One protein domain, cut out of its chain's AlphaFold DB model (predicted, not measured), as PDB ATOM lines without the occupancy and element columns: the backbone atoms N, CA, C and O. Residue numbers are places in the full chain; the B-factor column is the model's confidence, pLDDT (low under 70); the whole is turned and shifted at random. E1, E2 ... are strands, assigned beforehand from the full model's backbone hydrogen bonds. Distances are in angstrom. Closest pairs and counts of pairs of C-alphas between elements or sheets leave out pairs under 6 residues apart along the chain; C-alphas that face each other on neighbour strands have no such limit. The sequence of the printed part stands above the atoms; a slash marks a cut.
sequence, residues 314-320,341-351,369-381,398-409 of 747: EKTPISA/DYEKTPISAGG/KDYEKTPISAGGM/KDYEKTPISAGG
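What this domain is: This is residues 314 to 320, 341 to 351, 369 to 381 and 398 to 409 of the 747 residues of the protein "Bm8634" of Brugia malayi (UniProt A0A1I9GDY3). Four stretches of chain lie side by side, running the same way, as a thin slab one layer thick. Two small parallel sheets stand end to end along it: E2, E4 and E6 at one end, E1, E3, E5 and E7 at the other, where residues 350 to 351 and 380 to 381 turn out of the slab. The 43 printed residues hold no named helix and seven named strands, E1 to E7 along the chain; the sheet orders are E1, E3, E5, E7 and E2, E4, E6, and the class is all strand. The whole is only just loose, close to compact, with a radius of gyration of the C-alphas of 11.2 A, and only just elongated, spanning 32 by 16 by 11 A.

How they stand to each other: Residues 314 to 315 pair, parallel, with residues 343 to 344 of E2, residues 341 to 344. E1, residues 318 to 320, is an edge strand, parallel to E3, residues 347 to 351, at 23 degrees; N 319 and O 347 are 2.9 A apart, within hydrogen-bond range. E2 runs on into E3 at 32 degrees. E2 is parallel to E4, residues 369 to 373, at 11 degrees, with N 342 and O 370 at 3.0 A. E3 is parallel to E5, residues 376 to 381, at 21 degrees, with N 348 and O 376 at 2.9 A. E4 runs on into E5 at 63 degrees. E4 is parallel to E6, residues 398 to 402, at 4 degrees, with N 401 and O 371 at 2.9 A. E6 runs on into E7, residues 405 to 407, at 13 degrees. E5 and E7 are parallel at 54 degrees, with N 377 and O 405 at 3.0 A. The sheet of E1, E3, E5 and E7 is twisted, its C-alphas up to 5.0 A off its best plane.

Where its parts are: E1 begins at C-alpha 318, (103.213, 129.167, 99.983), and is 6.8 A long. E2 measures 10.1 A and E3 10.4 A. E4 measures 13.0 A, from C-alpha 369 at (125.817, 138.205, 105.163), and E5 11.9 A. E6 measures 13.1 A, and E7, 6.8 A long, ends at C-alpha 407, (99.751, 142.306, 92.109).

The domain as a whole: The C-alphas farthest apart are those of Gly 350 and Lys 398, 33.0 A. Residues 321 to 340, 352 to 368 and 382 to 397 are not printed; the C-alpha gaps are 27.0 A, 30.6 A and 29.2 A. The links E2 to E3, E4 to E5 and E6 to E7 are tight. Mean pLDDT of the printed part is 73.4; residues 320, 350 to 351, 379 to 381 and 406 to 409 are under 70.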
ATOM      1  N   GLU A 314     117.007 128.802 102.881       75.94
ATOM      2  CA  GLU A 314     115.974 129.066 101.895       75.94
ATOM      3  C   GLU A 314     114.588 128.846 102.513       75.94
ATOM      4  O   GLU A 314     114.288 127.844 103.182       75.94
ATOM      5  N   LYS A 315     113.699 129.830 102.344       79.19
ATOM      6  CA  LYS A 315     112.324 129.728 102.845       79.19
ATOM      7  C   LYS A 315     111.305 130.301 101.878       79.19
ATOM      8  O   LYS A 315     111.098 131.515 101.816       79.19
ATOM      9  N   THR A 316     110.532 129.385 101.317       78.94
ATOM     10  CA  THR A 316     109.514 129.554 100.272       78.94
ATOM     11  C   THR A 316     108.105 129.247 100.827       78.94
ATOM     12  O   THR A 316     107.480 128.236 100.497       78.94
ATOM     13  N   PRO A 317     107.548 130.044 101.764       72.50
ATOM     14  CA  PRO A 317     106.216 129.770 102.286       72.50
ATOM     15  C   PRO A 317     105.147 130.074 101.239       72.50
ATOM     16  O   PRO A 317     105.029 131.213 100.796       72.50
ATOM     17  N   ILE A 318     104.326 129.074 100.926       76.50
ATOM     18  CA  ILE A 318     103.213 129.167  99.983       76.50
ATOM     19  C   ILE A 318     101.906 129.133 100.774       76.50
ATOM     20  O   ILE A 318     101.574 128.145 101.437       76.50
ATOM     21  N   SER A 319     101.139 130.220 100.726       70.00
ATOM     22  CA  SER A 319      99.819 130.288 101.354       70.00
ATOM     23  C   SER A 319      98.746 130.648 100.335       70.00
ATOM     24  O   SER A 319      98.797 131.707  99.713       70.00
ATOM     25  N   ALA A 320      97.753 129.771 100.208       69.31
ATOM     26  CA  ALA A 320      96.533 130.013  99.454       69.31
ATOM     27  C   ALA A 320      95.371 130.146 100.448       69.31
ATOM     28  O   ALA A 320      94.930 129.149 101.024       69.31
ATOM     29  N   ASP A 341     123.932 133.101 104.051       78.19
ATOM     30  CA  ASP A 341     123.045 133.454 102.967       78.19
ATOM     31  C   ASP A 341     121.610 133.134 103.373       78.19
ATOM     32  O   ASP A 341     121.276 132.118 104.002       78.19
ATOM     33  N   TYR A 342     120.734 134.106 103.149       75.50
ATOM     34  CA  TYR A 342     119.334 133.982 103.505       75.50
ATOM     35  C   TYR A 342     118.466 134.408 102.339       75.50
ATOM     36  O   TYR A 342     118.326 135.603 102.078       75.50
ATOM     37  N   GLU A 343     117.784 133.435 101.751       76.50
ATOM     38  CA  GLU A 343     116.800 133.657 100.709       76.50
ATOM     39  C   GLU A 343     115.385 133.439 101.261       76.50
ATOM     40  O   GLU A 343     115.064 132.457 101.952       76.50
ATOM     41  N   LYS A 344     114.493 134.400 101.005       79.69
ATOM     42  CA  LYS A 344     113.093 134.297 101.430       79.69
ATOM     43  C   LYS A 344     112.127 134.813 100.379       79.69
ATOM     44  O   LYS A 344     111.904 136.020 100.261       79.69
ATOM     45  N   THR A 345     111.411 133.862  99.802       79.88
ATOM     46  CA  THR A 345     110.463 133.966  98.684       79.88
ATOM     47  C   THR A 345     109.028 133.639  99.152       79.88
ATOM     48  O   THR A 345     108.452 132.602  98.813       79.88
ATOM     49  N   PRO A 346     108.386 134.452 100.019       73.06
ATOM     50  CA  PRO A 346     107.027 134.160 100.455       73.06
ATOM     51  C   PRO A 346     106.029 134.408  99.325       73.06
ATOM     52  O   PRO A 346     105.923 135.529  98.833       73.06
ATOM     53  N   ILE A 347     105.247 133.381  98.993       76.81
ATOM     54  CA  ILE A 347     104.200 133.414  97.972       76.81
ATOM     55  C   ILE A 347     102.841 133.371  98.674       76.81
ATOM     56  O   ILE A 347     102.484 132.400  99.344       76.81
ATOM     57  N   SER A 348     102.060 134.440  98.536       70.88
ATOM     58  CA  SER A 348     100.713 134.528  99.103       70.88
ATOM     59  C   SER A 348      99.691 134.829  98.017       70.88
ATOM     60  O   SER A 348      99.730 135.892  97.401       70.88
ATOM     61  N   ALA A 349      98.724 133.929  97.850       70.81
ATOM     62  CA  ALA A 349      97.535 134.136  97.035       70.81
ATOM     63  C   ALA A 349      96.321 134.294  97.966       70.81
ATOM     64  O   ALA A 349      95.862 133.320  98.567       70.81
ATOM     65  N   GLY A 350      95.810 135.519  98.129       59.84
ATOM     66  CA  GLY A 350      94.597 135.769  98.918       59.84
ATOM     67  C   GLY A 350      94.775 135.576 100.428       59.84
ATOM     68  O   GLY A 350      94.418 134.532 100.965       59.84
ATOM     69  N   GLY A 351      95.270 136.572 101.167       66.19
ATOM     70  CA  GLY A 351      95.377 136.447 102.629       66.19
ATOM     71  C   GLY A 351      95.946 137.657 103.366       66.19
ATOM     72  O   GLY A 351      96.485 138.586 102.764       66.19
ATOM     73  N   LYS A 369     127.218 138.627 105.286       80.12
ATOM     74  CA  LYS A 369     125.817 138.205 105.163       80.12
ATOM     75  C   LYS A 369     125.132 138.790 103.958       80.12
ATOM     76  O   LYS A 369     124.853 139.994 103.959       80.12
ATOM     77  N   ASP A 370     124.606 137.872 103.165       78.50
ATOM     78  CA  ASP A 370     123.775 138.195 102.029       78.50
ATOM     79  C   ASP A 370     122.323 137.863 102.359       78.50
ATOM     80  O   ASP A 370     121.967 136.847 102.975       78.50
ATOM     81  N   TYR A 371     121.448 138.823 102.083       76.00
ATOM     82  CA  TYR A 371     120.029 138.689 102.358       76.00
ATOM     83  C   TYR A 371     119.227 139.066 101.130       76.00
ATOM     84  O   TYR A 371     119.096 140.248 100.817       76.00
ATOM     85  N   GLU A 372     118.585 138.066 100.541       76.88
ATOM     86  CA  GLU A 372     117.662 138.245  99.435       76.88
ATOM     87  C   GLU A 372     116.218 138.020  99.904       76.88
ATOM     88  O   GLU A 372     115.869 137.063 100.613       76.88
ATOM     89  N   LYS A 373     115.329 138.954  99.551       80.06
ATOM     90  CA  LYS A 373     113.909 138.849  99.900       80.06
ATOM     91  C   LYS A 373     112.995 139.305  98.777       80.06
ATOM     92  O   LYS A 373     112.761 140.502  98.596       80.06
ATOM     93  N   THR A 374     112.321 138.320  98.206       79.38
ATOM     94  CA  THR A 374     111.446 138.367  97.027       79.38
ATOM     95  C   THR A 374     109.990 138.022  97.409       79.38
ATOM     96  O   THR A 374     109.459 136.964  97.066       79.38
ATOM     97  N   PRO A 375     109.276 138.849  98.203       72.62
ATOM     98  CA  PRO A 375     107.896 138.543  98.557       72.62
ATOM     99  C   PRO A 375     106.969 138.732  97.357       72.62
ATOM    100  O   PRO A 375     106.862 139.837  96.831       72.62
ATOM    101  N   ILE A 376     106.238 137.673  97.004       77.12
ATOM    102  CA  ILE A 376     105.257 137.647  95.921       77.12
ATOM    103  C   ILE A 376     103.857 137.588  96.537       77.12
ATOM    104  O   ILE A 376     103.481 136.631  97.216       77.12
ATOM    105  N   SER A 377     103.058 138.631  96.315       70.19
ATOM    106  CA  SER A 377     101.679 138.693  96.807       70.19
ATOM    107  C   SER A 377     100.705 138.983  95.674       70.19
ATOM    108  O   SER A 377     100.691 140.091  95.134       70.19
ATOM    109  N   ALA A 378      99.822 138.024  95.399       70.31
ATOM    110  CA  ALA A 378      98.661 138.191  94.534       70.31
ATOM    111  C   ALA A 378      97.412 138.380  95.413       70.31
ATOM    112  O   ALA A 378      96.903 137.422  95.999       70.31
ATOM    113  N   GLY A 379      96.949 139.625  95.558       60.25
ATOM    114  CA  GLY A 379      95.731 139.962  96.307       60.25
ATOM    115  C   GLY A 379      95.818 139.720  97.819       60.25
ATOM    116  O   GLY A 379      95.531 138.632  98.311       60.25
ATOM    117  N   GLY A 380      96.164 140.741  98.608       67.38
ATOM    118  CA  GLY A 380      96.201 140.615 100.070       67.38
ATOM    119  C   GLY A 380      96.754 141.835 100.804       67.38
ATOM    120  O   GLY A 380      97.331 142.739 100.201       67.38
ATOM    121  N   MET A 381      96.569 141.862 102.128       62.16
ATOM    122  CA  MET A 381      97.196 142.845 103.017       62.16
ATOM    123  C   MET A 381      98.424 142.208 103.668       62.16
ATOM    124  O   MET A 381      98.299 141.319 104.515       62.16
ATOM    125  N   LYS A 398     127.751 143.451 104.464       79.44
ATOM    126  CA  LYS A 398     126.356 143.025 104.286       79.44
ATOM    127  C   LYS A 398     125.740 143.571 103.026       79.44
ATOM    128  O   LYS A 398     125.474 144.776 102.973       79.44
ATOM    129  N   ASP A 399     125.265 142.633 102.225       78.12
ATOM    130  CA  ASP A 399     124.495 142.926 101.037       78.12
ATOM    131  C   ASP A 399     123.030 142.580 101.291       78.12
ATOM    132  O   ASP A 399     122.654 141.575 101.913       78.12
ATOM    133  N   TYR A 400     122.161 143.519 100.937       74.31
ATOM    134  CA  TYR A 400     120.730 143.371 101.131       74.31
ATOM    135  C   TYR A 400     120.002 143.703  99.845       74.31
ATOM    136  O   TYR A 400     119.891 144.875  99.482       74.31
ATOM    137  N   GLU A 401     119.401 142.681  99.248       75.81
ATOM    138  CA  GLU A 401     118.541 142.821  98.086       75.81
ATOM    139  C   GLU A 401     117.076 142.584  98.472       75.81
ATOM    140  O   GLU A 401     116.700 141.648  99.195       75.81
ATOM    141  N   LYS A 402     116.198 143.486  98.027       78.50
ATOM    142  CA  LYS A 402     114.761 143.366  98.289       78.50
ATOM    143  C   LYS A 402     113.906 143.773  97.104       78.50
ATOM    144  O   LYS A 402     113.675 144.962  96.863       78.50
ATOM    145  N   THR A 403     113.261 142.763  96.541       78.44
ATOM    146  CA  THR A 403     112.458 142.762  95.312       78.44
ATOM    147  C   THR A 403     110.995 142.386  95.621       78.44
ATOM    148  O   THR A 403     110.523 141.290  95.313       78.44
ATOM    149  N   PRO A 404     110.207 143.237  96.310       71.44
ATOM    150  CA  PRO A 404     108.814 142.916  96.586       71.44
ATOM    151  C   PRO A 404     107.971 143.034  95.318       71.44
ATOM    152  O   PRO A 404     107.899 144.111  94.729       71.44
ATOM    153  N   ILE A 405     107.270 141.954  94.973       75.00
ATOM    154  CA  ILE A 405     106.362 141.865  93.830       75.00
ATOM    155  C   ILE A 405     104.928 141.795  94.359       75.00
ATOM    156  O   ILE A 405     104.533 140.854  95.053       75.00
ATOM    157  N   SER A 406     104.117 142.806  94.048       68.50
ATOM    158  CA  SER A 406     102.704 142.821  94.431       68.50
ATOM    159  C   SER A 406     101.796 143.091  93.242       68.50
ATOM    160  O   SER A 406     101.859 144.158  92.630       68.50
ATOM    161  N   ALA A 407     100.895 142.144  92.990       69.19
ATOM    162  CA  ALA A 407      99.751 142.306  92.109       69.19
ATOM    163  C   ALA A 407      98.496 142.537  92.976       69.19
ATOM    164  O   ALA A 407      97.974 141.607  93.598       69.19
ATOM    165  N   GLY A 408      98.041 143.791  93.069       59.84
ATOM    166  CA  GLY A 408      96.736 144.155  93.643       59.84
ATOM    167  C   GLY A 408      96.562 144.022  95.167       59.84
ATOM    168  O   GLY A 408      95.657 143.330  95.629       59.84
ATOM    169  N   GLY A 409      97.367 144.715  95.982       68.00
ATOM    170  CA  GLY A 409      97.208 144.724  97.446       68.00
ATOM    171  C   GLY A 409      97.764 145.965  98.153       68.00
ATOM    172  O   GLY A 409      98.453 146.791  97.556       68.00
TER     173      GLY A 409